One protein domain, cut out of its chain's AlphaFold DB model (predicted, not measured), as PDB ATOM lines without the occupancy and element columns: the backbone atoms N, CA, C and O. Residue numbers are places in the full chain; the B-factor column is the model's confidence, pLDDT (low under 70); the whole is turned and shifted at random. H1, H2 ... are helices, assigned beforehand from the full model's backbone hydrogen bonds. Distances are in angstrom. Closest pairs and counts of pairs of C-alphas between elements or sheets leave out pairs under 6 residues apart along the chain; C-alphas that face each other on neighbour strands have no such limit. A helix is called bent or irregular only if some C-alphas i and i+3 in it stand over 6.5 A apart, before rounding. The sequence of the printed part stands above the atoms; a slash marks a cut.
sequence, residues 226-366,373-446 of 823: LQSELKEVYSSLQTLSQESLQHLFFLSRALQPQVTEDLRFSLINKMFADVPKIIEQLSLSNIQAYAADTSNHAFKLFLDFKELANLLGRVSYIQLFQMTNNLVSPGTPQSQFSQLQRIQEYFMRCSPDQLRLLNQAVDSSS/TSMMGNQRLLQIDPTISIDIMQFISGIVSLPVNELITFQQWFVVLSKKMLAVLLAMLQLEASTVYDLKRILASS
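This is residues 226 to 366 and 373 to 446 of the 823 residues of the protein "IPT/TIG domain-containing protein" of Cavenderia fasciculata (strain SH3) (UniProt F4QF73). Picture two lobes of mostly crossed helices set one after the other along one long axis, with H11 between them. The first lobe holds H1 to H4 and also the last helix, H12, which comes back to pack on H4 and on H1a, the first arm of H1; the second lobe holds H5 to H10, with H7 and H8 at its far end. The printed part has 215 residues with twelve named helices, H1 to H12 in order, and no named strand, and its class is all helix. The whole is compact, with a radius of gyration of the C-alphas of 19.2 A, and elongated in outline, spanning 58 by 33 by 29 A.

Start at residues 226 to 255, by hydrogen bonds assigned as one helix, H1, but bent: the C-alphas of Glu 243 and Gln 246 are 9.0 A apart. Its arms H1a, residues 226 to 243, and H1b, residues 246 to 255, run opposite ways at a steep tilt of 48 degrees. Next find H2, residues 261 to 281, with a kink of 39 degrees near residue 274, then H3, residues 287 to 292, and H4, residues 297 to 314, which is the hub. H4 touches H2 about perpendicular, at 81 degrees; their closest C-alphas are those of Met 271 and Ala 298, 4.6 A apart. H1a touches H4 with residues 230 to 234 alone, at 88 degrees, about perpendicular, closest at the C-alphas of Val 233 and Lys 306, 6.4 A. H3 touches H4 only at the corner, and only just, with 3 pairs of C-alphas within 8 A, the closest being Ala 291 and Lys 300 at 6.3 A. Go on to H5, residues 317 to 325, and H6, residues 333 to 347, which are apart. H7, residues 352 to 363, touches H8, residues 375 to 384, at a shallow tilt of 26 degrees, opposite ways, closest at the C-alphas of Val 362 and Gly 377, 5.5 A. H9, residues 390 to 400, touches H7, H8, H5 and H6; its closest C-alpha pairs with H7 and H5 are Asn 359 to Val 400, 5.1 A, and Gln 322 to Gly 398, 6.1 A. H10, residues 404 to 414, touches H7 at a steep tilt of 54 degrees, with the C-alphas of Arg 356 and Val 404 closest at 6.3 A. H11, residues 419 to 429, touches H1b, the C-alphas of Ala 254 and Val 424 being closest at 5.4 A, and H6, those of Phe 337 and Ala 423 being closest at 6.6 A. H12, residues 433 to 446, touches H4 about perpendicular, at 77 degrees, with the C-alphas of Gly 313 and Ala 444 closest at 4.4 A. Every O i to N i+4 pair is within hydrogen-bond range in H1a, H1b, H3, H4, H5, H6, H7, H8, H10 and H11, against 13 of 17 in H2, 5 of 7 in H9 and 8 of 10 in H12.

Find C-alpha 226 at (191.969, 187.251, 170.444); from there H1a runs 25.9 A to C-alpha 243. H2 measures 29.9 A and is irregular, with C-alphas 273 and 276 7.1 A apart; H9 is irregular too, with C-alphas 391 and 394 7.3 A apart. H4 runs 25.9 A from C-alpha 297 at (205.191, 198.795, 179.870), and H6 measures 20.9 A. H12 runs 20.7 A and ends at C-alpha 446, at (195.070, 179.009, 178.364).

The two C-alphas farthest apart are those of Gln 281 and Met 376, 59.3 A. Residues 367 to 372 are not printed, and C-alphas 366 and 373 stand 10.2 A apart across the cut, in the link from H7 to H8. Of the links that are printed whole, H5 to H6 is short and the others are tight. The mean pLDDT of the printed part is 93.9; residues 327, 366, 373 and 374 are under 70.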
ATOM      1  N   LEU A 226     190.979 186.461 169.719       90.38
ATOM      2  CA  LEU A 226     191.969 187.251 170.444       90.38
ATOM      3  C   LEU A 226     191.508 187.602 171.864       90.38
ATOM      4  O   LEU A 226     192.293 187.516 172.810       90.38
ATOM      5  N   GLN A 227     190.259 188.049 172.023       93.12
ATOM      6  CA  GLN A 227     189.793 188.509 173.320       93.12
ATOM      7  C   GLN A 227     189.577 187.353 174.292       93.12
ATOM      8  O   GLN A 227     189.849 187.545 175.477       93.12
ATOM      9  N   SER A 228     189.123 186.174 173.852       93.25
ATOM     10  CA  SER A 228     189.007 185.017 174.748       93.25
ATOM     11  C   SER A 228     190.383 184.529 175.201       93.25
ATOM     12  O   SER A 228     190.593 184.371 176.401       93.25
ATOM     13  N   GLU A 229     191.345 184.401 174.282       93.31
ATOM     14  CA  GLU A 229     192.715 183.967 174.599       93.31
ATOM     15  C   GLU A 229     193.401 184.929 175.593       93.31
ATOM     16  O   GLU A 229     193.977 184.500 176.595       93.31
ATOM     17  N   LEU A 230     193.284 186.248 175.383       95.00
ATOM     18  CA  LEU A 230     193.832 187.235 176.321       95.00
ATOM     19  C   LEU A 230     193.092 187.240 177.674       95.00
ATOM     20  O   LEU A 230     193.743 187.393 178.709       95.00
ATOM     21  N   LYS A 231     191.765 187.036 177.708       95.75
ATOM     22  CA  LYS A 231     191.004 186.891 178.970       95.75
ATOM     23  C   LYS A 231     191.440 185.645 179.749       95.75
ATOM     24  O   LYS A 231     191.536 185.700 180.973       95.75
ATOM     25  N   GLU A 232     191.754 184.552 179.060       95.69
ATOM     26  CA  GLU A 232     192.168 183.286 179.672       95.69
ATOM     27  C   GLU A 232     193.606 183.336 180.222       95.69
ATOM     28  O   GLU A 232     193.851 182.926 181.363       95.69
ATOM     29  N   VAL A 233     194.543 183.948 179.489       96.69
ATOM     30  CA  VAL A 233     195.894 184.256 180.001       96.69
ATOM     31  C   VAL A 233     195.817 185.210 181.197       96.69
ATOM     32  O   VAL A 233     196.498 185.004 182.202       96.69
ATOM     33  N   TYR A 234     194.955 186.231 181.143       97.44
ATOM     34  CA  TYR A 234     194.749 187.148 182.267       97.44
ATOM     35  C   TYR A 234     194.190 186.428 183.509       97.44
ATOM     36  O   TYR A 234     194.718 186.613 184.607       97.44
ATOM     37  N   SER A 235     193.195 185.552 183.337       97.00
ATOM     38  CA  SER A 235     192.658 184.692 184.403       97.00
ATOM     39  C   SER A 235     193.748 183.800 185.018       97.00
ATOM     40  O   SER A 235     193.916 183.756 186.238       97.00
ATOM     41  N   SER A 236     194.585 183.183 184.177       97.38
ATOM     42  CA  SER A 236     195.732 182.370 184.608       97.38
ATOM     43  C   SER A 236     196.732 183.171 185.456       97.38
ATOM     44  O   SER A 236     197.226 182.680 186.473       97.38
ATOM     45  N   LEU A 237     196.991 184.435 185.102       97.75
ATOM     46  CA  LEU A 237     197.836 185.339 185.893       97.75
ATOM     47  C   LEU A 237     197.171 185.784 187.204       97.75
ATOM     48  O   LEU A 237     197.871 185.956 188.205       97.75
ATOM     49  N   GLN A 238     195.841 185.927 187.239       97.69
ATOM     50  CA  GLN A 238     195.118 186.169 188.490       97.69
ATOM     51  C   GLN A 238     195.261 184.970 189.438       97.69
ATOM     52  O   GLN A 238     195.665 185.173 190.586       97.69
ATOM     53  N   THR A 239     195.049 183.741 188.958       95.75
ATOM     54  CA  THR A 239     195.289 182.502 189.722       95.75
ATOM     55  C   THR A 239     196.733 182.427 190.222       95.75
ATOM     56  O   THR A 239     196.960 182.244 191.420       95.75
ATOM     57  N   LEU A 240     197.721 182.690 189.356       96.56
ATOM     58  CA  LEU A 240     199.136 182.707 189.745       96.56
ATOM     59  C   LEU A 240     199.438 183.740 190.845       96.56
ATOM     60  O   LEU A 240     200.210 183.448 191.756       96.56
ATOM     61  N   SER A 241     198.827 184.929 190.803       96.69
ATOM     62  CA  SER A 241     199.029 185.950 191.844       96.69
ATOM     63  C   SER A 241     198.420 185.563 193.202       96.69
ATOM     64  O   SER A 241     198.964 185.936 194.244       96.69
ATOM     65  N   GLN A 242     197.331 184.784 193.200       94.94
ATOM     66  CA  GLN A 242     196.669 184.272 194.406       94.94
ATOM     67  C   GLN A 242     197.422 183.083 195.025       94.94
ATOM     68  O   GLN A 242     197.619 183.063 196.247       94.94
ATOM     69  N   GLU A 243     197.866 182.130 194.195       91.94
ATOM     70  CA  GLU A 243     198.654 180.961 194.616       91.94
ATOM     71  C   GLU A 243     200.078 181.359 195.042       91.94
ATOM     72  O   GLU A 243     200.492 181.061 196.164       91.94
ATOM     73  N   SER A 244     200.829 182.069 194.187       93.81
ATOM     74  CA  SER A 244     202.206 182.492 194.475       93.81
ATOM     75  C   SER A 244     202.601 183.793 193.764       93.81
ATOM     76  O   SER A 244     203.247 183.812 192.711       93.81
ATOM     77  N   LEU A 245     202.330 184.915 194.438       92.44
ATOM     78  CA  LEU A 245     202.869 186.233 194.083       92.44
ATOM     79  C   LEU A 245     204.410 186.229 193.948       92.44
ATOM     80  O   LEU A 245     204.955 186.976 193.137       92.44
ATOM     81  N   GLN A 246     205.118 185.361 194.685       93.38
ATOM     82  CA  GLN A 246     206.572 185.199 194.559       93.38
ATOM     83  C   GLN A 246     206.969 184.649 193.179       93.38
ATOM     84  O   GLN A 246     207.937 185.136 192.593       93.38
ATOM     85  N   HIS A 247     206.228 183.680 192.632       94.88
ATOM     86  CA  HIS A 247     206.500 183.151 191.291       94.88
ATOM     87  C   HIS A 247     206.168 184.189 190.211       94.88
ATOM     88  O   HIS A 247     206.940 184.351 189.268       94.88
ATOM     89  N   LEU A 248     205.095 184.972 190.381       96.75
ATOM     90  CA  LEU A 248     204.774 186.083 189.476       96.75
ATOM     91  C   LEU A 248     205.869 187.172 189.471       96.75
ATOM     92  O   LEU A 248     206.253 187.672 188.410       96.75
ATOM     93  N   PHE A 249     206.416 187.519 190.641       96.19
ATOM     94  CA  PHE A 249     207.518 188.483 190.764       96.19
ATOM     95  C   PHE A 249     208.843 187.949 190.192       96.19
ATOM     96  O   PHE A 249     209.618 188.704 189.602       96.19
ATOM     97  N   PHE A 250     209.092 186.639 190.313       96.19
ATOM     98  CA  PHE A 250     210.227 185.974 189.669       96.19
ATOM     99  C   PHE A 250     210.097 185.981 188.139       96.19
ATOM    100  O   PHE A 250     211.014 186.420 187.447       96.19
ATOM    101  N   LEU A 251     208.948 185.562 187.600       97.06
ATOM    102  CA  LEU A 251     208.735 185.517 186.152       97.06
ATOM    103  C   LEU A 251     208.781 186.909 185.522       97.06
ATOM    104  O   LEU A 251     209.433 187.087 184.500       97.06
ATOM    105  N   SER A 252     208.192 187.926 186.151       97.69
ATOM    106  CA  SER A 252     208.313 189.309 185.664       97.69
ATOM    107  C   SER A 252     209.755 189.849 185.712       97.69
ATOM    108  O   SER A 252     210.111 190.663 184.860       97.69
ATOM    109  N   ARG A 253     210.623 189.358 186.617       96.00
ATOM    110  CA  ARG A 253     212.078 189.626 186.566       96.00
ATOM    111  C   ARG A 253     212.755 188.940 185.375       96.00
ATOM    112  O   ARG A 253     213.627 189.549 184.767       96.00
ATOM    113  N   ALA A 254     212.371 187.710 185.040       95.75
ATOM    114  CA  ALA A 254     212.920 186.978 183.894       95.75
ATOM    115  C   ALA A 254     212.443 187.542 182.539       95.75
ATOM    116  O   ALA A 254     213.224 187.627 181.596       95.75
ATOM    117  N   LEU A 255     211.175 187.957 182.449       97.06
ATOM    118  CA  LEU A 255     210.562 188.516 181.238       97.06
ATOM    119  C   LEU A 255     211.047 189.939 180.922       97.06
ATOM    120  O   LEU A 255     211.179 190.294 179.748       97.06
ATOM    121  N   GLN A 256     211.302 190.750 181.956       96.31
ATOM    122  CA  GLN A 256     211.747 192.141 181.838       96.31
ATOM    123  C   GLN A 256     212.896 192.455 182.822       96.31
ATOM    124  O   GLN A 256     212.704 193.210 183.781       96.31
ATOM    125  N   PRO A 257     214.108 191.904 182.597       94.81
ATOM    126  CA  PRO A 257     215.258 192.083 183.492       94.81
ATOM    127  C   PRO A 257     215.707 193.545 183.632       94.81
ATOM    128  O   PRO A 257     216.263 193.916 184.664       94.81
ATOM    129  N   GLN A 258     215.415 194.391 182.640       94.62
ATOM    130  CA  GLN A 258     215.692 195.831 182.653       94.62
ATOM    131  C   GLN A 258     214.789 196.647 183.603       94.62
ATOM    132  O   GLN A 258     215.056 197.824 183.838       94.62
ATOM    133  N   VAL A 259     213.705 196.066 184.136       94.44
ATOM    134  CA  VAL A 259     212.822 196.743 185.100       94.44
ATOM    135  C   VAL A 259     213.384 196.561 186.508       94.44
ATOM    136  O   VAL A 259     213.514 195.431 186.986       94.44
ATOM    137  N   THR A 260     213.688 197.672 187.186       94.50
ATOM    138  CA  THR A 260     214.215 197.678 188.561       94.50
ATOM    139  C   THR A 260     213.227 197.072 189.561       94.50
ATOM    140  O   THR A 260     212.021 197.007 189.322       94.50
ATOM    141  N   GLU A 261     213.740 196.596 190.698       90.69
ATOM    142  CA  GLU A 261     212.937 195.842 191.667       90.69
ATOM    143  C   GLU A 261     211.795 196.677 192.271       90.69
ATOM    144  O   GLU A 261     210.662 196.195 192.329       90.69
ATOM    145  N   ASP A 262     212.053 197.950 192.588       90.25
ATOM    146  CA  ASP A 262     211.056 198.894 193.118       90.25
ATOM    147  C   ASP A 262     209.917 199.169 192.121       90.25
ATOM    148  O   ASP A 262     208.741 199.226 192.487       90.25
ATOM    149  N   LEU A 263     210.251 199.302 190.830       95.00
ATOM    150  CA  LEU A 263     209.266 199.549 189.776       95.00
ATOM    151  C   LEU A 263     208.460 198.293 189.430       95.00
ATOM    152  O   LEU A 263     207.313 198.416 189.000       95.00
ATOM    153  N   ARG A 264     209.010 197.089 189.634       95.38
ATOM    154  CA  ARG A 264     208.366 195.826 189.236       95.38
ATOM    155  C   ARG A 264     207.038 195.582 189.955       95.38
ATOM    156  O   ARG A 264     206.087 195.144 189.317       95.38
ATOM    157  N   PHE A 265     206.930 195.913 191.244       94.81
ATOM    158  CA  PHE A 265     205.659 195.781 191.975       94.81
ATOM    159  C   PHE A 265     204.597 196.765 191.455       94.81
ATOM    160  O   PHE A 265     203.464 196.370 191.184       94.81
ATOM    161  N   SER A 266     204.984 198.023 191.217       95.19
ATOM    162  CA  SER A 266     204.114 199.031 190.592       95.19
ATOM    163  C   SER A 266     203.656 198.603 189.190       95.19
ATOM    164  O   SER A 266     202.480 198.722 188.848       95.19
ATOM    165  N   LEU A 267     204.562 198.014 188.401       97.00
ATOM    166  CA  LEU A 267     204.291 197.520 187.052       97.00
ATOM    167  C   LEU A 267     203.290 196.353 187.035       97.00
ATOM    168  O   LEU A 267     202.376 196.361 186.212       97.00
ATOM    169  N   ILE A 268     203.419 195.390 187.954       97.44
ATOM    170  CA  ILE A 268     202.465 194.278 188.121       97.44
ATOM    171  C   ILE A 268     201.089 194.806 188.555       97.44
ATOM    172  O   ILE A 268     200.069 194.400 188.001       97.44
ATOM    173  N   ASN A 269     201.042 195.752 189.496       96.94
ATOM    174  CA  ASN A 269     199.778 196.344 189.939       96.94
ATOM    175  C   ASN A 269     199.098 197.130 188.806       96.94
ATOM    176  O   ASN A 269     197.894 196.983 188.594       96.94
ATOM    177  N   LYS A 270     199.866 197.899 188.016       97.31
ATOM    178  CA  LYS A 270     199.357 198.576 186.814       97.31
ATOM    179  C   LYS A 270     198.872 197.573 185.760       97.31
ATOM    180  O   LYS A 270     197.844 197.810 185.134       97.31
ATOM    181  N   MET A 271     199.555 196.437 185.597       97.81
ATOM    182  CA  MET A 271     199.121 195.357 184.704       97.81
ATOM    183  C   MET A 271     197.721 194.861 185.085       97.81
ATOM    184  O   MET A 271     196.825 194.910 184.248       97.81
ATOM    185  N   PHE A 272     197.483 194.481 186.344       98.00
ATOM    186  CA  PHE A 272     196.145 194.052 186.783       98.00
ATOM    187  C   PHE A 272     195.092 195.175 186.768       98.00
ATOM    188  O   PHE A 272     193.911 194.899 186.572       98.00
ATOM    189  N   ALA A 273     195.493 196.440 186.936       97.38
ATOM    190  CA  ALA A 273     194.571 197.574 186.908       97.38
ATOM    191  C   ALA A 273     194.134 197.988 185.490       97.38
ATOM    192  O   ALA A 273     192.992 198.417 185.315       97.38
ATOM    193  N   ASP A 274     195.014 197.902 184.489       97.25
ATOM    194  CA  ASP A 274     194.769 198.460 183.149       97.25
ATOM    195  C   ASP A 274     194.497 197.402 182.074       97.25
ATOM    196  O   ASP A 274     193.679 197.645 181.186       97.25
ATOM    197  N   VAL A 275     195.113 196.216 182.158       96.75
ATOM    198  CA  VAL A 275     194.979 195.173 181.123       96.75
ATOM    199  C   VAL A 275     193.527 194.738 180.870       96.75
ATOM    200  O   VAL A 275     193.184 194.641 179.695       96.75
ATOM    201  N   PRO A 276     192.637 194.552 181.869       97.56
ATOM    202  CA  PRO A 276     191.233 194.207 181.602       97.56
ATOM    203  C   PRO A 276     190.522 195.220 180.696       97.56
ATOM    204  O   PRO A 276     189.890 194.838 179.714       97.56
ATOM    205  N   LYS A 277     190.712 196.517 180.969       96.56
ATOM    206  CA  LYS A 277     190.127 197.624 180.196       96.56
ATOM    207  C   LYS A 277     190.681 197.654 178.769       96.56
ATOM    208  O   LYS A 277     189.947 197.913 177.821       96.56
ATOM    209  N   ILE A 278     191.981 197.381 178.620       95.50
ATOM    210  CA  ILE A 278     192.640 197.283 177.312       95.50
ATOM    211  C   ILE A 278     192.074 196.084 176.539       95.50
ATOM    212  O   ILE A 278     191.715 196.241 175.381       95.50
ATOM    213  N   ILE A 279     191.914 194.917 177.170       96.19
ATOM    214  CA  ILE A 279     191.342 193.713 176.542       96.19
ATOM    215  C   ILE A 279     189.904 193.946 176.051       96.19
ATOM    216  O   ILE A 279     189.567 193.498 174.958       96.19
ATOM    217  N   GLU A 280     189.073 194.671 176.803       95.94
ATOM    218  CA  GLU A 280     187.721 195.059 176.365       95.94
ATOM    219  C   GLU A 280     187.736 196.001 175.146       95.94
ATOM    220  O   GLU A 280     186.853 195.928 174.293       95.94
ATOM    221  N   GLN A 281     188.759 196.855 175.034       94.81
ATOM    222  CA  GLN A 281     188.936 197.838 173.955       94.81
ATOM    223  C   GLN A 281     189.782 197.323 172.772       94.81
ATOM    224  O   GLN A 281     189.930 198.023 171.764       94.81
ATOM    225  N   LEU A 282     190.354 196.117 172.864       93.19
ATOM    226  CA  LEU A 282     191.274 195.585 171.862       93.19
ATOM    227  C   LEU A 282     190.536 195.050 170.631       93.19
ATOM    228  O   LEU A 282     189.932 193.975 170.649       93.19
ATOM    229  N   SER A 283     190.681 195.781 169.526       90.44
ATOM    230  CA  SER A 283     190.528 195.267 168.166       90.44
ATOM    231  C   SER A 283     191.874 194.786 167.610       90.44
ATOM    232  O   SER A 283     192.940 195.248 168.027       90.44
ATOM    233  N   LEU A 284     191.831 193.914 166.595       84.06
ATOM    234  CA  LEU A 284     193.023 193.388 165.915       84.06
ATOM    235  C   LEU A 284     193.934 194.503 165.352       84.06
ATOM    236  O   LEU A 284     195.155 194.384 165.385       84.06
ATOM    237  N   SER A 285     193.343 195.616 164.896       86.06
ATOM    238  CA  SER A 285     194.063 196.798 164.398       86.06
ATOM    239  C   SER A 285     194.844 197.546 165.481       86.06
ATOM    240  O   SER A 285     195.844 198.193 165.181       86.06
ATOM    241  N   ASN A 286     194.394 197.479 166.737       91.06
ATOM    242  CA  ASN A 286     194.878 198.359 167.799       91.06
ATOM    243  C   ASN A 286     195.977 197.705 168.654       91.06
ATOM    244  O   ASN A 286     196.753 198.433 169.274       91.06
ATOM    245  N   ILE A 287     196.112 196.366 168.641       90.12
ATOM    246  CA  ILE A 287     197.180 195.633 169.362       90.12
ATOM    247  C   ILE A 287     198.555 196.242 169.064       90.12
ATOM    248  O   ILE A 287     199.333 196.519 169.975       90.12
ATOM    249  N   GLN A 288     198.847 196.465 167.778       88.69
ATOM    250  CA  GLN A 288     200.149 196.952 167.326       88.69
ATOM    251  C   GLN A 288     200.430 198.379 167.816       88.69
ATOM    252  O   GLN A 288     201.568 198.672 168.170       88.69
ATOM    253  N   ALA A 289     199.410 199.237 167.927       92.69
ATOM    254  CA  ALA A 289     199.557 200.573 168.504       92.69
ATOM    255  C   ALA A 289     199.869 200.508 170.010       92.69
ATOM    256  O   ALA A 289     200.841 201.116 170.457       92.69
ATOM    257  N   TYR A 290     199.121 199.708 170.783       92.88
ATOM    258  CA  TYR A 290     199.384 199.522 172.219       92.88
ATOM    259  C   TYR A 290     200.744 198.866 172.508       92.88
ATOM    260  O   TYR A 290     201.362 199.180 173.524       92.88
ATOM    261  N   ALA A 291     201.221 197.974 171.632       89.25
ATOM    262  CA  ALA A 291     202.521 197.312 171.758       89.25
ATOM    263  C   ALA A 291     203.710 198.182 171.295       89.25
ATOM    264  O   ALA A 291     204.831 197.988 171.776       89.25
ATOM    265  N   ALA A 292     203.481 199.126 170.372       90.69
ATOM    266  CA  ALA A 292     204.483 200.084 169.902       90.69
ATOM    267  C   ALA A 292     204.635 201.302 170.832       90.69
ATOM    268  O   ALA A 292     205.722 201.876 170.906       90.69
ATOM    269  N   ASP A 293     203.578 201.690 171.554       94.69
ATOM    270  CA  ASP A 293     203.627 202.760 172.553       94.69
ATOM    271  C   ASP A 293     204.574 202.395 173.709       94.69
ATOM    272  O   ASP A 293     204.300 201.539 174.556       94.69
ATOM    273  N   THR A 294     205.700 203.108 173.766       91.06
ATOM    274  CA  THR A 294     206.754 202.924 174.766       91.06
ATOM    275  C   THR A 294     206.296 203.141 176.208       91.06
ATOM    276  O   THR A 294     206.969 202.651 177.110       91.06
ATOM    277  N   SER A 295     205.183 203.841 176.450       93.44
ATOM    278  CA  SER A 295     204.654 204.092 177.799       93.44
ATOM    279  C   SER A 295     203.866 202.907 178.384       93.44
ATOM    280  O   SER A 295     203.726 202.784 179.607       93.44
ATOM    281  N   ASN A 296     203.408 201.976 177.538       95.12
ATOM    282  CA  ASN A 296     202.558 200.848 177.930       95.12
ATOM    283  C   ASN A 296     203.350 199.628 178.429       95.12
ATOM    284  O   ASN A 296     203.019 198.480 178.129       95.12
ATOM    285  N   HIS A 297     204.374 199.856 179.263       95.06
ATOM    286  CA  HIS A 297     205.191 198.795 179.870       95.06
ATOM    287  C   HIS A 297     204.354 197.684 180.533       95.06
ATOM    288  O   HIS A 297     204.721 196.516 180.457       95.06
ATOM    289  N   ALA A 298     203.219 198.035 181.152       96.62
ATOM    290  CA  ALA A 298     202.324 197.088 181.818       96.62
ATOM    291  C   ALA A 298     201.642 196.125 180.827       96.62
ATOM    292  O   ALA A 298     201.615 194.919 181.057       96.62
ATOM    293  N   PHE A 299     201.161 196.639 179.690       96.38
ATOM    294  CA  PHE A 299     200.616 195.808 178.613       96.38
ATOM    295  C   PHE A 299     201.719 194.990 177.928       96.38
ATOM    296  O   PHE A 299     201.517 193.820 177.621       96.38
ATOM    297  N   LYS A 300     202.926 195.553 177.780       95.81
ATOM    298  CA  LYS A 300     204.090 194.812 177.278       95.81
ATOM    299  C   LYS A 300     204.487 193.650 178.197       95.81
ATOM    300  O   LYS A 300     204.771 192.571 177.696       95.81
ATOM    301  N   LEU A 301     204.453 193.831 179.521       97.12
ATOM    302  CA  LEU A 301     204.684 192.743 180.482       97.12
ATOM    303  C   LEU A 301     203.606 191.655 180.373       97.12
ATOM    304  O   LEU A 301     203.923 190.472 180.438       97.12
ATOM    305  N   PHE A 302     202.349 192.039 180.149       97.62
ATOM    306  CA  PHE A 302     201.265 191.089 179.904       97.62
ATOM    307  C   PHE A 302     201.444 190.300 178.594       97.62
ATOM    308  O   PHE A 302     201.285 189.081 178.595       97.62
ATOM    309  N   LEU A 303     201.851 190.952 177.498       96.00
ATOM    310  CA  LEU A 303     202.204 190.263 176.250       96.00
ATOM    311  C   LEU A 303     203.411 189.328 176.427       96.00
ATOM    312  O   LEU A 303     203.403 188.226 175.890       96.00
ATOM    313  N   ASP A 304     204.402 189.719 177.232       96.62
ATOM    314  CA  ASP A 304     205.544 188.864 177.575       96.62
ATOM    315  C   ASP A 304     205.104 187.619 178.378       96.62
ATOM    316  O   ASP A 304     205.576 186.511 178.121       96.62
ATOM    317  N   PHE A 305     204.151 187.768 179.307       97.62
ATOM    318  CA  PHE A 305     203.508 186.630 179.978       97.62
ATOM    319  C   PHE A 305     202.685 185.764 179.012       97.62
ATOM    320  O   PHE A 305     202.616 184.551 179.211       97.62
ATOM    321  N   LYS A 306     202.097 186.345 177.960       95.81
ATOM    322  CA  LYS A 306     201.364 185.602 176.926       95.81
ATOM    323  C   LYS A 306     202.299 184.810 175.999       95.81
ATOM    324  O   LYS A 306     201.996 183.665 175.671       95.81
ATOM    325  N   GLU A 307     203.460 185.364 175.637       95.50
ATOM    326  CA  GLU A 307     204.533 184.629 174.939       95.50
ATOM    327  C   GLU A 307     205.002 183.433 175.793       95.50
ATOM    328  O   GLU A 307     205.128 182.317 175.284       95.50
ATOM    329  N   LEU A 308     205.145 183.628 177.111       96.62
ATOM    330  CA  LEU A 308     205.498 182.564 178.056       96.62
ATOM    331  C   LEU A 308     204.399 181.501 178.233       96.62
ATOM    332  O   LEU A 308     204.708 180.310 178.272       96.62
ATOM    333  N   ALA A 309     203.126 181.894 178.319       96.50
ATOM    334  CA  ALA A 309     202.005 180.953 178.366       96.50
ATOM    335  C   ALA A 309     201.982 180.069 177.108       96.50
ATOM    336  O   ALA A 309     201.872 178.848 177.212       96.50
ATOM    337  N   ASN A 310     202.216 180.657 175.930       94.56
ATOM    338  CA  ASN A 310     202.271 179.916 174.669       94.56
ATOM    339  C   ASN A 310     203.519 179.017 174.554       94.56
ATOM    340  O   ASN A 310     203.428 177.910 174.018       94.56
ATOM    341  N   LEU A 311     204.660 179.429 175.119       95.44
ATOM    342  CA  LEU A 311     205.846 178.578 175.274       95.44
ATOM    343  C   LEU A 311     205.542 177.347 176.141       95.44
ATOM    344  O   LEU A 311     205.856 176.225 175.737       95.44
ATOM    345  N   LEU A 312     204.910 177.553 177.302       96.25
ATOM    346  CA  LEU A 312     204.552 176.494 178.252       96.25
ATOM    347  C   LEU A 312     203.381 175.623 177.769       96.25
ATOM    348  O   LEU A 312     203.284 174.468 178.182       96.25
ATOM    349  N   GLY A 313     202.524 176.138 176.887       95.75
ATOM    350  CA  GLY A 313     201.485 175.382 176.182       95.75
ATOM    351  C   GLY A 313     202.058 174.301 175.270       95.75
ATOM    352  O   GLY A 313     201.612 173.157 175.311       95.75
ATOM    353  N   ARG A 314     203.089 174.655 174.491       95.38
ATOM    354  CA  ARG A 314     203.641 173.806 173.421       95.38
ATOM    355  C   ARG A 314     204.634 172.735 173.888       95.38
ATOM    356  O   ARG A 314     204.754 171.719 173.215       95.38
ATOM    357  N   VAL A 315     205.316 172.933 175.021       96.31
ATOM    358  CA  VAL A 315     206.209 171.920 175.620       96.31
ATOM    359  C   VAL A 315     205.417 170.921 176.471       96.31
ATOM    360  O   VAL A 315     204.567 171.320 177.269       96.31
ATOM    361  N   SER A 316     205.673 169.621 176.345       97.00
ATOM    362  CA  SER A 316     205.013 168.585 177.148       97.00
ATOM    363  C   SER A 316     205.602 168.484 178.564       97.00
ATOM    364  O   SER A 316     206.692 168.981 178.848       97.00
ATOM    365  N   TYR A 317     204.893 167.823 179.489       96.81
ATOM    366  CA  TYR A 317     205.428 167.590 180.839       96.81
ATOM    367  C   TYR A 317     206.652 166.659 180.837       96.81
ATOM    368  O   TYR A 317     207.537 166.850 181.666       96.81
ATOM    369  N   ILE A 318     206.746 165.695 179.908       95.38
ATOM    370  CA  ILE A 318     207.899 164.780 179.826       95.38
ATOM    371  C   ILE A 318     209.130 165.461 179.207       95.38
ATOM    372  O   ILE A 318     210.236 165.291 179.719       95.38
ATOM    373  N   GLN A 319     208.943 166.314 178.193       96.25
ATOM    374  CA  GLN A 319     209.999 167.195 177.676       96.25
ATOM    375  C   GLN A 319     210.548 168.098 178.790       96.25
ATOM    376  O   GLN A 319     211.750 168.113 179.055       96.25
ATOM    377  N   LEU A 320     209.650 168.791 179.496       96.00
ATOM    378  CA  LEU A 320     209.997 169.699 180.587       96.00
ATOM    379  C   LEU A 320     210.704 168.970 181.746       96.00
ATOM    380  O   LEU A 320     211.690 169.478 182.274       96.00
ATOM    381  N   PHE A 321     210.267 167.749 182.080       94.56
ATOM    382  CA  PHE A 321     210.934 166.873 183.047       94.56
ATOM    383  C   PHE A 321     212.379 166.572 182.639       94.56
ATOM    384  O   PHE A 321     213.296 166.823 183.428       94.56
ATOM    385  N   GLN A 322     212.609 166.121 181.399       94.00
ATOM    386  CA  GLN A 322     213.966 165.839 180.923       94.00
ATOM    387  C   GLN A 322     214.853 167.092 180.937       94.00
ATOM    388  O   GLN A 322     216.022 166.989 181.303       94.00
ATOM    389  N   MET A 323     214.309 168.273 180.638       94.88
ATOM    390  CA  MET A 323     215.049 169.540 180.718       94.88
ATOM    391  C   MET A 323     215.396 169.956 182.158       94.88
ATOM    392  O   MET A 323     216.473 170.500 182.389       94.88
ATOM    393  N   THR A 324     214.505 169.718 183.131       92.81
ATOM    394  CA  THR A 324     214.769 170.042 184.551       92.81
ATOM    395  C   THR A 324     215.745 169.081 185.233       92.81
ATOM    396  O   THR A 324     216.383 169.469 186.210       92.81
ATOM    397  N   ASN A 325     215.882 167.850 184.728       85.25
ATOM    398  CA  ASN A 325     216.777 166.839 185.297       85.25
ATOM    399  C   ASN A 325     218.148 166.804 184.601       85.25
ATOM    400  O   ASN A 325     219.179 166.792 185.272       85.25
ATOM    401  N   ASN A 326     218.182 166.838 183.265       71.56
ATOM    402  CA  ASN A 326     219.420 166.827 182.477       71.56
ATOM    403  C   ASN A 326     219.942 168.258 182.304       71.56
ATOM    404  O   ASN A 326     219.984 168.802 181.201       71.56
ATOM    405  N   LEU A 327     220.258 168.890 183.436       67.62
ATOM    406  CA  LEU A 327     220.525 170.321 183.527       67.62
ATOM    407  C   LEU A 327     221.656 170.794 182.605       67.62
ATOM    408  O   LEU A 327     222.713 170.174 182.489       67.62
ATOM    409  N   VAL A 328     221.452 171.998 182.064       76.19
ATOM    410  CA  VAL A 328     222.529 172.876 181.594       76.19
ATOM    411  C   VAL A 328     223.571 172.995 182.712       76.19
ATOM    412  O   VAL A 328     223.214 173.252 183.865       76.19
ATOM    413  N   SER A 329     224.848 172.774 182.393       85.31
ATOM    414  CA  SER A 329     225.898 172.553 183.395       85.31
ATOM    415  C   SER A 329     225.989 173.698 184.419       85.31
ATOM    416  O   SER A 329     225.750 174.860 184.073       85.31
ATOM    417  N   PRO A 330     226.327 173.417 185.693       86.19
ATOM    418  CA  PRO A 330     226.436 174.457 186.712       86.19
ATOM    419  C   PRO A 330     227.530 175.465 186.333       86.19
ATOM    420  O   PRO A 330     228.679 175.099 186.098       86.19
ATOM    421  N   GLY A 331     227.169 176.746 186.273       90.31
ATOM    422  CA  GLY A 331     228.058 177.818 185.831       90.31
ATOM    423  C   GLY A 331     227.399 179.189 185.956       90.31
ATOM    424  O   GLY A 331     226.321 179.321 186.534       90.31
ATOM    425  N   THR A 332     228.035 180.227 185.408       93.62
ATOM    426  CA  THR A 332     227.420 181.564 185.355       93.62
ATOM    427  C   THR A 332     226.199 181.556 184.422       93.62
ATOM    428  O   THR A 332     226.218 180.828 183.423       93.62
ATOM    429  N   PRO A 333     225.166 182.393 184.659       91.12
ATOM    430  CA  PRO A 333     223.988 182.445 183.787       91.12
ATOM    431  C   PRO A 333     224.327 182.682 182.308       91.12
ATOM    432  O   PRO A 333     223.708 182.090 181.432       91.12
ATOM    433  N   GLN A 334     225.373 183.467 182.023       94.00
ATOM    434  CA  GLN A 334     225.851 183.712 180.659       94.00
ATOM    435  C   GLN A 334     226.519 182.480 180.021       94.00
ATOM    436  O   GLN A 334     226.334 182.227 178.829       94.00
ATOM    437  N   SER A 335     227.255 181.677 180.799       94.69
ATOM    438  CA  SER A 335     227.805 180.396 180.328       94.69
ATOM    439  C   SER A 335     226.681 179.406 180.020       94.69
ATOM    440  O   SER A 335     226.658 178.807 178.945       94.69
ATOM    441  N   GLN A 336     225.699 179.307 180.920       95.25
ATOM    442  CA  GLN A 336     224.511 178.469 180.739       95.25
ATOM    443  C   GLN A 336     223.683 178.900 179.516       95.25
ATOM    444  O   GLN A 336     223.250 178.059 178.732       95.25
ATOM    445  N   PHE A 337     223.521 180.204 179.288       96.06
ATOM    446  CA  PHE A 337     222.822 180.731 178.115       96.06
ATOM    447  C   PHE A 337     223.578 180.445 176.808       96.06
ATOM    448  O   PHE A 337     222.961 180.041 175.824       96.06
ATOM    449  N   SER A 338     224.911 180.560 176.800       96.31
ATOM    450  CA  SER A 338     225.750 180.169 175.652       96.31
ATOM    451  C   SER A 338     225.698 178.662 175.362       96.31
ATOM    452  O   SER A 338     225.685 178.252 174.201       96.31
ATOM    453  N   GLN A 339     225.650 177.824 176.400       96.19
ATOM    454  CA  GLN A 339     225.476 176.375 176.270       96.19
ATOM    455  C   GLN A 339     224.094 176.045 175.680       96.19
ATOM    456  O   GLN A 339     224.004 175.284 174.718       96.19
ATOM    457  N   LEU A 340     223.031 176.692 176.170       96.62
ATOM    458  CA  LEU A 340     221.662 176.508 175.675       96.62
ATOM    459  C   LEU A 340     221.466 177.028 174.236       96.62
ATOM    460  O   LEU A 340     220.746 176.404 173.457       96.62
ATOM    461  N   GLN A 341     222.164 178.098 173.839       97.19
ATOM    462  CA  GLN A 341     222.239 178.536 172.436       97.19
ATOM    463  C   GLN A 341     222.934 177.499 171.544       97.19
ATOM    464  O   GLN A 341     222.425 177.187 170.472       97.19
ATOM    465  N   ARG A 342     224.051 176.903 171.985       97.31
ATOM    466  CA  ARG A 342     224.756 175.865 171.206       97.31
ATOM    467  C   ARG A 342     223.954 174.561 171.096       97.31
ATOM    468  O   ARG A 342     223.989 173.920 170.050       97.31
ATOM    469  N   ILE A 343     223.151 174.227 172.109       96.88
ATOM    470  CA  ILE A 343     222.127 173.172 172.030       96.88
ATOM    471  C   ILE A 343     221.067 173.521 170.964       96.88
ATOM    472  O   ILE A 343     220.708 172.666 170.156       96.88
ATOM    473  N   GLN A 344     220.590 174.771 170.910       97.38
ATOM    474  CA  GLN A 344     219.613 175.212 169.899       97.38
ATOM    475  C   GLN A 344     220.198 175.168 168.477       97.38
ATOM    476  O   GLN A 344     219.551 174.665 167.559       97.38
ATOM    477  N   GLU A 345     221.442 175.617 168.296       97.62
ATOM    478  CA  GLU A 345     222.167 175.532 167.021       97.62
ATOM    479  C   GLU A 345     222.413 174.096 166.552       97.62
ATOM    480  O   GLU A 345     222.428 173.856 165.344       97.62
ATOM    481  N   TYR A 346     222.587 173.149 167.477       97.75
ATOM    482  CA  TYR A 346     222.659 171.724 167.161       97.75
ATOM    483  C   TYR A 346     221.298 171.197 166.678       97.75
ATOM    484  O   TYR A 346     221.201 170.692 165.558       97.75
ATOM    485  N   PHE A 347     220.216 171.413 167.440       97.56
ATOM    486  CA  PHE A 347     218.872 170.975 167.033       97.56
ATOM    487  C   PHE A 347     218.360 171.648 165.747       97.56
ATOM    488  O   PHE A 347     217.540 171.049 165.053       97.56
ATOM    489  N   MET A 348     218.859 172.835 165.376       97.44
ATOM    490  CA  MET A 348     218.600 173.455 164.062       97.44
ATOM    491  C   MET A 348     219.251 172.715 162.882       97.44
ATOM    492  O   MET A 348     218.813 172.895 161.747       97.44
ATOM    493  N   ARG A 349     220.304 171.920 163.116       97.81
ATOM    494  CA  ARG A 349     221.027 171.168 162.072       97.81
ATOM    495  C   ARG A 349     220.527 169.731 161.932       97.81
ATOM    496  O   ARG A 349     220.611 169.180 160.839       97.81
ATOM    497  N   CYS A 350     220.009 169.137 163.009       97.50
ATOM    498  CA  CYS A 350     219.505 167.768 162.984       97.50
ATOM    499  C   CYS A 350     218.325 167.599 162.016       97.50
ATOM    500  O   CYS A 350     217.364 168.368 162.052       97.50
ATOM    501  N   SER A 351     218.331 166.535 161.213       97.69
ATOM    502  CA  SER A 351     217.111 166.101 160.519       97.69
ATOM    503  C   SER A 351     216.220 165.254 161.448       97.69
ATOM    504  O   SER A 351     216.731 164.628 162.384       97.69
ATOM    505  N   PRO A 352     214.899 165.154 161.197       97.44
ATOM    506  CA  PRO A 352     214.026 164.256 161.959       97.44
ATOM    507  C   PRO A 352     214.472 162.785 161.905       97.44
ATOM    508  O   PRO A 352     214.300 162.051 162.875       97.44
ATOM    509  N   ASP A 353     215.091 162.357 160.801       97.88
ATOM    510  CA  ASP A 353     215.647 161.007 160.657       97.88
ATOM    511  C   ASP A 353     216.964 160.824 161.417       97.88
ATOM    512  O   ASP A 353     217.193 159.767 162.002       97.88
ATOM    513  N   GLN A 354     217.788 161.868 161.519       97.56
ATOM    514  CA  GLN A 354     218.955 161.855 162.399       97.56
ATOM    515  C   GLN A 354     218.537 161.746 163.874       97.56
ATOM    516  O   GLN A 354     219.123 160.961 164.616       97.56
ATOM    517  N   LEU A 355     217.484 162.459 164.298       97.44
ATOM    518  CA  LEU A 355     216.936 162.322 165.654       97.44
ATOM    519  C   LEU A 355     216.394 160.910 165.930       97.44
ATOM    520  O   LEU A 355     216.600 160.392 167.026       97.44
ATOM    521  N   ARG A 356     215.776 160.250 164.938       97.69
ATOM    522  CA  ARG A 356     215.373 158.832 165.035       97.69
ATOM    523  C   ARG A 356     216.575 157.902 165.236       97.69
ATOM    524  O   ARG A 356     216.517 157.040 166.106       97.69
ATOM    525  N   LEU A 357     217.659 158.089 164.478       97.31
ATOM    526  CA  LEU A 357     218.885 157.287 164.619       97.31
ATOM    527  C   LEU A 357     219.548 157.484 165.993       97.31
ATOM    528  O   LEU A 357     219.956 156.511 166.625       97.31
ATOM    529  N   LEU A 358     219.614 158.729 166.477       96.56
ATOM    530  CA  LEU A 358     220.151 159.046 167.802       96.56
ATOM    531  C   LEU A 358     219.296 158.417 168.920       96.56
ATOM    532  O   LEU A 358     219.853 157.823 169.842       96.56
ATOM    533  N   ASN A 359     217.961 158.472 168.820       96.06
ATOM    534  CA  ASN A 359     217.057 157.840 169.791       96.06
ATOM    535  C   ASN A 359     217.213 156.308 169.805       96.06
ATOM    536  O   ASN A 359     217.429 155.728 170.867       96.06
ATOM    537  N   GLN A 360     217.241 155.658 168.637       95.69
ATOM    538  CA  GLN A 360     217.486 154.212 168.532       95.69
ATOM    539  C   GLN A 360     218.825 153.786 169.163       95.69
ATOM    540  O   GLN A 360     218.932 152.693 169.729       95.69
ATOM    541  N   ALA A 361     219.853 154.637 169.109       94.00
ATOM    542  CA  ALA A 361     221.154 154.366 169.719       94.00
ATOM    543  C   ALA A 361     221.144 154.414 171.257       94.00
ATOM    544  O   ALA A 361     221.919 153.685 171.886       94.00
ATOM    545  N   VAL A 362     220.255 155.224 171.848       91.12
ATOM    546  CA  VAL A 362     220.003 155.269 173.298       91.12
ATOM    547  C   VAL A 362     219.120 154.092 173.717       91.12
ATOM    548  O   VAL A 362     219.522 153.314 174.586       91.12
ATOM    549  N   ASP A 363     217.981 153.884 173.050       88.88
ATOM    550  CA  ASP A 363     217.021 152.815 173.370       88.88
ATOM    551  C   ASP A 363     217.673 151.423 173.324       88.88
ATOM    552  O   ASP A 363     217.483 150.608 174.231       88.88
ATOM    553  N   SER A 364     218.548 151.175 172.339       84.38
ATOM    554  CA  SER A 364     219.335 149.934 172.191       84.38
ATOM    555  C   SER A 364     220.433 149.718 173.251       84.38
ATOM    556  O   SER A 364     221.275 148.825 173.096       84.38
ATOM    557  N   SER A 365     220.467 150.527 174.316       71.19
ATOM    558  CA  SER A 365     221.282 150.300 175.521       71.19
ATOM    559  C   SER A 365     220.454 149.985 176.780       71.19
ATOM    560  O   SER A 365     221.010 149.517 177.773       71.19
ATOM    561  N   SER A 366     219.130 150.183 176.739       65.19
ATOM    562  CA  SER A 366     218.231 150.038 177.900       65.19
ATOM    563  C   SER A 366     217.995 148.588 178.348       65.19
ATOM    564  O   SER A 366     217.618 148.342 179.492       65.19
ATOM    565  N   THR A 373     222.445 156.795 182.499       58.22
ATOM    566  CA  THR A 373     223.679 157.544 182.185       58.22
ATOM    567  C   THR A 373     224.848 156.630 181.800       58.22
ATOM    568  O   THR A 373     226.014 156.943 182.044       58.22
ATOM    569  N   SER A 374     224.552 155.492 181.160       67.25
ATOM    570  CA  SER A 374     225.562 154.583 180.607       67.25
ATOM    571  C   SER A 374     226.543 155.311 179.677       67.25
ATOM    572  O   SER A 374     226.165 155.855 178.638       67.25
ATOM    573  N   MET A 375     227.835 155.255 180.016       79.69
ATOM    574  CA  MET A 375     228.932 155.840 179.233       79.69
ATOM    575  C   MET A 375     228.943 155.356 177.769       79.69
ATOM    576  O   MET A 375     229.308 156.117 176.872       79.69
ATOM    577  N   MET A 376     228.482 154.125 177.508       80.00
ATOM    578  CA  MET A 376     228.372 153.585 176.147       80.00
ATOM    579  C   MET A 376     227.289 154.277 175.306       80.00
ATOM    580  O   MET A 376     227.446 154.360 174.089       80.00
ATOM    581  N   GLY A 377     226.225 154.811 175.920       86.88
ATOM    582  CA  GLY A 377     225.203 155.588 175.211       86.88
ATOM    583  C   GLY A 377     225.804 156.854 174.597       86.88
ATOM    584  O   GLY A 377     225.725 157.063 173.389       86.88
ATOM    585  N   ASN A 378     226.532 157.631 175.403       90.62
ATOM    586  CA  ASN A 378     227.240 158.828 174.937       90.62
ATOM    587  C   ASN A 378     228.315 158.501 173.879       90.62
ATOM    588  O   ASN A 378     228.511 159.271 172.940       90.62
ATOM    589  N   GLN A 379     228.980 157.342 173.981       93.75
ATOM    590  CA  GLN A 379     229.931 156.894 172.958       93.75
ATOM    591  C   GLN A 379     229.241 156.545 171.626       93.75
ATOM    592  O   GLN A 379     229.770 156.894 170.572       93.75
ATOM    593  N   ARG A 380     228.055 155.916 171.649       94.31
ATOM    594  CA  ARG A 380     227.251 155.666 170.438       94.31
ATOM    595  C   ARG A 380     226.725 156.960 169.813       94.31
ATOM    596  O   ARG A 380     226.752 157.084 168.593       94.31
ATOM    597  N   LEU A 381     226.313 157.940 170.625       95.00
ATOM    598  CA  LEU A 381     225.904 159.260 170.127       95.00
ATOM    599  C   LEU A 381     227.050 159.941 169.353       95.00
ATOM    600  O   LEU A 381     226.828 160.381 168.229       95.00
ATOM    601  N   LEU A 382     228.283 159.920 169.879       96.19
ATOM    602  CA  LEU A 382     229.480 160.431 169.179       96.19
ATOM    603  C   LEU A 382     229.863 159.643 167.913       96.19
ATOM    604  O   LEU A 382     230.514 160.196 167.030       96.19
ATOM    605  N   GLN A 383     229.502 158.360 167.820       96.00
ATOM    606  CA  GLN A 383     229.725 157.550 166.615       96.00
ATOM    607  C   GLN A 383     228.724 157.875 165.497       96.00
ATOM    608  O   GLN A 383     229.064 157.725 164.324       96.00
ATOM    609  N   ILE A 384     227.509 158.312 165.846       96.50
ATOM    610  CA  ILE A 384     226.457 158.692 164.890       96.50
ATOM    611  C   ILE A 384     226.592 160.158 164.474       96.50
ATOM    612  O   ILE A 384     226.465 160.464 163.289       96.50
ATOM    613  N   ASP A 385     226.872 161.056 165.420       97.31
ATOM    614  CA  ASP A 385     227.185 162.454 165.136       97.31
ATOM    615  C   ASP A 385     228.423 162.925 165.934       97.31
ATOM    616  O   ASP A 385     228.316 163.303 167.106       97.31
ATOM    617  N   PRO A 386     229.615 162.957 165.305       96.94
ATOM    618  CA  PRO A 386     230.835 163.456 165.936       96.94
ATOM    619  C   PRO A 386     230.870 164.992 166.079       96.94
ATOM    620  O   PRO A 386     231.863 165.528 166.570       96.94
ATOM    621  N   THR A 387     229.828 165.721 165.654       97.12
ATOM    622  CA  THR A 387     229.707 167.177 165.848       97.12
ATOM    623  C   THR A 387     229.072 167.563 167.188       97.12
ATOM    624  O   THR A 387     229.107 168.741 167.556       97.12
ATOM    625  N   ILE A 388     228.542 166.599 167.960       96.94
ATOM    626  CA  ILE A 388     228.024 166.855 169.312       96.94
ATOM    627  C   ILE A 388     229.188 167.237 170.241       96.94
ATOM    628  O   ILE A 388     229.996 166.397 170.638       96.94
ATOM    629  N   SER A 389     229.252 168.511 170.636       95.88
ATOM    630  CA  SER A 389     230.246 168.984 171.606       95.88
ATOM    631  C   SER A 389     230.057 168.317 172.975       95.88
ATOM    632  O   SER A 389     228.935 168.133 173.450       95.88
ATOM    633  N   ILE A 390     231.168 167.995 173.642       93.31
ATOM    634  CA  ILE A 390     231.179 167.281 174.930       93.31
ATOM    635  C   ILE A 390     230.369 168.034 175.997       93.31
ATOM    636  O   ILE A 390     229.678 167.407 176.796       93.31
ATOM    637  N   ASP A 391     230.388 169.371 175.980       93.38
ATOM    638  CA  ASP A 391     229.644 170.191 176.939       93.38
ATOM    639  C   ASP A 391     228.125 170.211 176.703       93.38
ATOM    640  O   ASP A 391     227.380 170.508 177.632       93.38
ATOM    641  N   ILE A 392     227.632 169.853 175.513       95.50
ATOM    642  CA  ILE A 392     226.186 169.698 175.262       95.50
ATOM    643  C   ILE A 392     225.717 168.238 175.348       95.50
ATOM    644  O   ILE A 392     224.520 167.995 175.491       95.50
ATOM    645  N   MET A 393     226.644 167.270 175.324       94.19
ATOM    646  CA  MET A 393     226.371 165.826 175.269       94.19
ATOM    647  C   MET A 393     225.338 165.344 176.295       94.19
ATOM    648  O   MET A 393     224.412 164.625 175.934       94.19
ATOM    649  N   GLN A 394     225.459 165.753 177.563       92.12
ATOM    650  CA  GLN A 394     224.544 165.318 178.628       92.12
ATOM    651  C   GLN A 394     223.095 165.767 178.369       92.12
ATOM    652  O   GLN A 394     222.164 164.987 178.571       92.12
ATOM    653  N   PHE A 395     222.903 166.994 177.876       95.12
ATOM    654  CA  PHE A 395     221.580 167.509 177.523       95.12
ATOM    655  C   PHE A 395     221.027 166.802 176.280       95.12
ATOM    656  O   PHE A 395     219.866 166.395 176.275       95.12
ATOM    657  N   ILE A 396     221.856 166.600 175.246       95.75
ATOM    658  CA  ILE A 396     221.449 165.874 174.033       95.75
ATOM    659  C   ILE A 396     221.027 164.443 174.381       95.75
ATOM    660  O   ILE A 396     219.934 164.043 174.001       95.75
ATOM    661  N   SER A 397     221.824 163.709 175.160       93.81
ATOM    662  CA  SER A 397     221.520 162.341 175.605       93.81
ATOM    663  C   SER A 397     220.192 162.264 176.382       93.81
ATOM    664  O   SER A 397     219.315 161.464 176.050       93.81
ATOM    665  N   GLY A 398     219.978 163.184 177.331       93.25
ATOM    666  CA  GLY A 398     218.736 163.281 178.103       93.25
ATOM    667  C   GLY A 398     217.491 163.587 177.264       93.25
ATOM    668  O   GLY A 398     216.449 162.961 177.460       93.25
ATOM    669  N   ILE A 399     217.588 164.497 176.291       95.94
ATOM    670  CA  ILE A 399     216.482 164.823 175.375       95.94
ATOM    671  C   ILE A 399     216.240 163.710 174.345       95.94
ATOM    672  O   ILE A 399     215.093 163.398 174.044       95.94
ATOM    673  N   VAL A 400     217.289 163.072 173.827       95.94
ATOM    674  CA  VAL A 400     217.193 161.980 172.839       95.94
ATOM    675  C   VAL A 400     216.556 160.706 173.428       95.94
ATOM    676  O   VAL A 400     216.003 159.899 172.683       95.94
ATOM    677  N   SER A 401     216.542 160.565 174.760       94.31
ATOM    678  CA  SER A 401     215.766 159.535 175.476       94.31
ATOM    679  C   SER A 401     214.243 159.782 175.515       94.31
ATOM    680  O   SER A 401     213.495 158.968 176.057       94.31
ATOM    681  N   LEU A 402     213.749 160.898 174.959       95.69
ATOM    682  CA  LEU A 402     212.315 161.099 174.738       95.69
ATOM    683  C   LEU A 402     211.790 160.148 173.646       95.69
ATOM    684  O   LEU A 402     212.479 159.937 172.648       95.69
ATOM    685  N   PRO A 403     210.536 159.660 173.751       96.25
ATOM    686  CA  PRO A 403     209.885 158.937 172.659       96.25
ATOM    687  C   PRO A 403     209.951 159.729 171.346       96.25
ATOM    688  O   PRO A 403     209.716 160.935 171.357       96.25
ATOM    689  N   VAL A 404     210.192 159.068 170.207       96.50
ATOM    690  CA  VAL A 404     210.418 159.708 168.885       96.50
ATOM    691  C   VAL A 404     209.456 160.867 168.570       96.50
ATOM    692  O   VAL A 404     209.884 161.906 168.071       96.50
ATOM    693  N   ASN A 405     208.165 160.719 168.876       96.50
ATOM    694  CA  ASN A 405     207.164 161.763 168.633       96.50
ATOM    695  C   ASN A 405     207.385 163.005 169.520       96.50
ATOM    696  O   ASN A 405     207.314 164.126 169.024       96.50
ATOM    697  N   GLU A 406     207.702 162.804 170.802       97.00
ATOM    698  CA  GLU A 406     208.054 163.862 171.759       97.00
ATOM    699  C   GLU A 406     209.405 164.507 171.422       97.00
ATOM    700  O   GLU A 406     209.573 165.705 171.624       97.00
ATOM    701  N   LEU A 407     210.361 163.748 170.879       97.00
ATOM    702  CA  LEU A 407     211.652 164.268 170.419       97.00
ATOM    703  C   LEU A 407     211.497 165.176 169.183       97.00
ATOM    704  O   LEU A 407     212.127 166.232 169.102       97.00
ATOM    705  N   ILE A 408     210.627 164.804 168.238       97.38
ATOM    706  CA  ILE A 408     210.345 165.607 167.038       97.38
ATOM    707  C   ILE A 408     209.561 166.881 167.393       97.38
ATOM    708  O   ILE A 408     209.916 167.959 166.911       97.38
ATOM    709  N   THR A 409     208.537 166.807 168.253       97.06
ATOM    710  CA  THR A 409     207.817 168.018 168.695       97.06
ATOM    711  C   THR A 409     208.699 168.915 169.565       97.06
ATOM    712  O   THR A 409     208.642 170.136 169.407       97.06
ATOM    713  N   PHE A 410     209.582 168.342 170.395       97.25
ATOM    714  CA  PHE A 410     210.604 169.097 171.125       97.25
ATOM    715  C   PHE A 410     211.503 169.869 170.162       97.25
ATOM    716  O   PHE A 410     211.674 171.072 170.346       97.25
ATOM    717  N   GLN A 411     212.042 169.218 169.122       97.25
ATOM    718  CA  GLN A 411     212.887 169.888 168.132       97.25
ATOM    719  C   GLN A 411     212.148 171.077 167.510       97.25
ATOM    720  O   GLN A 411     212.650 172.199 167.557       97.25
ATOM    721  N   GLN A 412     210.948 170.841 166.971       96.56
ATOM    722  CA  GLN A 412     210.138 171.857 166.290       96.56
ATOM    723  C   GLN A 412     209.819 173.060 167.187       96.56
ATOM    724  O   GLN A 412     209.841 174.196 166.716       96.56
ATOM    725  N   TRP A 413     209.557 172.826 168.474       96.38
ATOM    726  CA  TRP A 413     209.328 173.874 169.468       96.38
ATOM    727  C   TRP A 413     210.618 174.609 169.865       96.38
ATOM    728  O   TRP A 413     210.640 175.838 169.909       96.38
ATOM    729  N   PHE A 414     211.702 173.878 170.130       97.00
ATOM    730  CA  PHE A 414     212.928 174.433 170.704       97.00
ATOM    731  C   PHE A 414     213.714 175.293 169.703       97.00
ATOM    732  O   PHE A 414     214.247 176.345 170.070       97.00
ATOM    733  N   VAL A 415     213.751 174.907 168.421       97.19
ATOM    734  CA  VAL A 415     214.481 175.665 167.383       97.19
ATOM    735  C   VAL A 415     213.843 177.013 167.040       97.19
ATOM    736  O   VAL A 415     214.543 177.899 166.561       97.19
ATOM    737  N   VAL A 416     212.543 177.201 167.307       96.31
ATOM    738  CA  VAL A 416     211.837 178.471 167.037       96.31
ATOM    739  C   VAL A 416     211.818 179.435 168.230       96.31
ATOM    740  O   VAL A 416     211.290 180.541 168.110       96.31
ATOM    741  N   LEU A 417     212.391 179.060 169.382       96.00
ATOM    742  CA  LEU A 417     212.444 179.939 170.555       96.00
ATOM    743  C   LEU A 417     213.330 181.164 170.294       96.00
ATOM    744  O   LEU A 417     214.510 181.048 169.959       96.00
ATOM    745  N   SER A 418     212.774 182.357 170.520       96.44
ATOM    746  CA  SER A 418     213.525 183.613 170.469       96.44
ATOM    747  C   SER A 418     214.641 183.626 171.525       96.44
ATOM    748  O   SER A 418     214.500 183.028 172.591       96.44
ATOM    749  N   LYS A 419     215.741 184.367 171.299       96.31
ATOM    750  CA  LYS A 419     216.816 184.506 172.311       96.31
ATOM    751  C   LYS A 419     216.293 185.013 173.666       96.31
ATOM    752  O   LYS A 419     216.828 184.625 174.700       96.31
ATOM    753  N   LYS A 420     215.223 185.823 173.667       95.94
ATOM    754  CA  LYS A 420     214.502 186.239 174.880       95.94
ATOM    755  C   LYS A 420     213.827 185.047 175.560       95.94
ATOM    756  O   LYS A 420     214.064 184.812 176.740       95.94
ATOM    757  N   MET A 421     213.021 184.277 174.832       96.31
ATOM    758  CA  MET A 421     212.334 183.111 175.393       96.31
ATOM    759  C   MET A 421     213.294 182.008 175.844       96.31
ATOM    760  O   MET A 421     213.052 181.380 176.868       96.31
ATOM    761  N   LEU A 422     214.427 181.832 175.164       96.88
ATOM    762  CA  LEU A 422     215.491 180.915 175.577       96.88
ATOM    763  C   LEU A 422     216.140 181.345 176.914       96.88
ATOM    764  O   LEU A 422     216.448 180.500 177.752       96.88
ATOM    765  N   ALA A 423     216.288 182.655 177.150       96.31
ATOM    766  CA  ALA A 423     216.749 183.212 178.426       96.31
ATOM    767  C   ALA A 423     215.708 183.051 179.552       96.31
ATOM    768  O   ALA A 423     216.059 182.662 180.666       96.31
ATOM    769  N   VAL A 424     214.425 183.292 179.258       96.94
ATOM    770  CA  VAL A 424     213.308 183.086 180.202       96.94
ATOM    771  C   VAL A 424     213.178 181.607 180.577       96.94
ATOM    772  O   VAL A 424     213.012 181.278 181.751       96.94
ATOM    773  N   LEU A 425     213.324 180.711 179.600       96.88
ATOM    774  CA  LEU A 425     213.325 179.267 179.807       96.88
ATOM    775  C   LEU A 425     214.492 178.826 180.700       96.88
ATOM    776  O   LEU A 425     214.274 178.074 181.646       96.88
ATOM    777  N   LEU A 426     215.706 179.338 180.465       96.19
ATOM    778  CA  LEU A 426     216.849 179.088 181.347       96.19
ATOM    779  C   LEU A 426     216.578 179.563 182.785       96.19
ATOM    780  O   LEU A 426     216.860 178.829 183.728       96.19
ATOM    781  N   ALA A 427     215.989 180.749 182.964       96.12
ATOM    782  CA  ALA A 427     215.609 181.239 184.289       96.12
ATOM    783  C   ALA A 427     214.550 180.340 184.962       96.12
ATOM    784  O   ALA A 427     214.632 180.099 186.165       96.12
ATOM    785  N   MET A 428     213.594 179.782 184.210       96.44
ATOM    786  CA  MET A 428     212.642 178.799 184.748       96.44
ATOM    787  C   MET A 428     213.301 177.464 185.117       96.44
ATOM    788  O   MET A 428     212.945 176.892 186.144       96.44
ATOM    789  N   LEU A 429     214.287 176.988 184.350       95.19
ATOM    790  CA  LEU A 429     215.033 175.757 184.658       95.19
ATOM    791  C   LEU A 429     215.944 175.876 185.897       95.19
ATOM    792  O   LEU A 429     216.440 174.865 186.387       95.19
ATOM    793  N   GLN A 430     216.141 177.084 186.440       93.25
ATOM    794  CA  GLN A 430     216.810 177.304 187.731       93.25
ATOM    795  C   GLN A 430     215.869 177.145 188.948       93.25
ATOM    796  O   GLN A 430     216.344 177.160 190.086       93.25
ATOM    797  N   LEU A 431     214.556 176.989 188.738       92.88
ATOM    798  CA  LEU A 431     213.572 176.720 189.797       92.88
ATOM    799  C   LEU A 431     213.546 175.228 190.190       92.88
ATOM    800  O   LEU A 431     214.157 174.371 189.552       92.88
ATOM    801  N   GLU A 432     212.817 174.893 191.256       92.38
ATOM    802  CA  GLU A 432     212.517 173.495 191.584       92.38
ATOM    803  C   GLU A 432     211.513 172.922 190.573       92.38
ATOM    804  O   GLU A 432     210.548 173.592 190.214       92.38
ATOM    805  N   ALA A 433     211.720 171.683 190.110       92.62
ATOM    806  CA  ALA A 433     210.929 171.094 189.022       92.62
ATOM    807  C   ALA A 433     209.412 171.095 189.305       92.62
ATOM    808  O   ALA A 433     208.624 171.394 188.415       92.62
ATOM    809  N   SER A 434     209.016 170.871 190.565       92.06
ATOM    810  CA  SER A 434     207.651 171.064 191.076       92.06
ATOM    811  C   SER A 434     207.083 172.442 190.722       92.06
ATOM    812  O   SER A 434     206.033 172.526 190.093       92.06
ATOM    813  N   THR A 435     207.819 173.515 191.026       94.62
ATOM    814  CA  THR A 435     207.449 174.893 190.675       94.62
ATOM    815  C   THR A 435     207.337 175.098 189.166       94.62
ATOM    816  O   THR A 435     206.443 175.814 188.717       94.62
ATOM    817  N   VAL A 436     208.203 174.472 188.362       96.31
ATOM    818  CA  VAL A 436     208.115 174.556 186.892       96.31
ATOM    819  C   VAL A 436     206.844 173.859 186.379       96.31
ATOM    820  O   VAL A 436     206.183 174.379 185.478       96.31
ATOM    821  N   TYR A 437     206.441 172.734 186.985       96.12
ATOM    822  CA  TYR A 437     205.183 172.050 186.661       96.12
ATOM    823  C   TYR A 437     203.946 172.810 187.153       96.12
ATOM    824  O   TYR A 437     202.966 172.864 186.415       96.12
ATOM    825  N   ASP A 438     203.982 173.437 188.333       94.88
ATOM    826  CA  ASP A 438     202.912 174.325 188.815       94.88
ATOM    827  C   ASP A 438     202.735 175.526 187.874       94.88
ATOM    828  O   ASP A 438     201.621 175.840 187.457       94.88
ATOM    829  N   LEU A 439     203.840 176.162 187.468       96.69
ATOM    830  CA  LEU A 439     203.826 177.253 186.493       96.69
ATOM    831  C   LEU A 439     203.274 176.808 185.137       96.69
ATOM    832  O   LEU A 439     202.463 177.531 184.556       96.69
ATOM    833  N   LYS A 440     203.643 175.612 184.655       97.06
ATOM    834  CA  LYS A 440     203.022 175.029 183.461       97.06
ATOM    835  C   LYS A 440     201.527 174.771 183.686       97.06
ATOM    836  O   LYS A 440     200.748 175.188 182.841       97.06
ATOM    837  N   ARG A 441     201.100 174.158 184.799       96.00
ATOM    838  CA  ARG A 441     199.675 173.898 185.101       96.00
ATOM    839  C   ARG A 441     198.845 175.174 185.012       96.00
ATOM    840  O   ARG A 441     197.791 175.165 184.386       96.00
ATOM    841  N   ILE A 442     199.317 176.244 185.647       95.56
ATOM    842  CA  ILE A 442     198.576 177.502 185.744       95.56
ATOM    843  C   ILE A 442     198.583 178.230 184.393       95.56
ATOM    844  O   ILE A 442     197.517 178.555 183.879       95.56
ATOM    845  N   LEU A 443     199.757 178.450 183.785       95.88
ATOM    846  CA  LEU A 443     199.889 179.294 182.589       95.88
ATOM    847  C   LEU A 443     199.549 178.578 181.275       95.88
ATOM    848  O   LEU A 443     199.024 179.210 180.371       95.88
ATOM    849  N   ALA A 444     199.830 177.278 181.146       92.62
ATOM    850  CA  ALA A 444     199.529 176.528 179.921       92.62
ATOM    851  C   ALA A 444     198.048 176.140 179.794       92.62
ATOM    852  O   ALA A 444     197.650 175.642 178.744       92.62
ATOM    853  N   SER A 445     197.243 176.355 180.842       84.69
ATOM    854  CA  SER A 445     195.795 176.113 180.810       84.69
ATOM    855  C   SER A 445     195.104 176.908 179.696       84.69
ATOM    856  O   SER A 445     194.226 176.368 179.032       84.69
ATOM    857  N   SER A 446     195.588 178.124 179.410       75.88
ATOM    858  CA  SER A 446     195.070 179.009 178.364       75.88
ATOM    859  C   SER A 446     195.433 178.617 176.927       75.88
ATOM    860  O   SER A 446     195.017 179.292 175.988       75.88
TER     861      SER A 446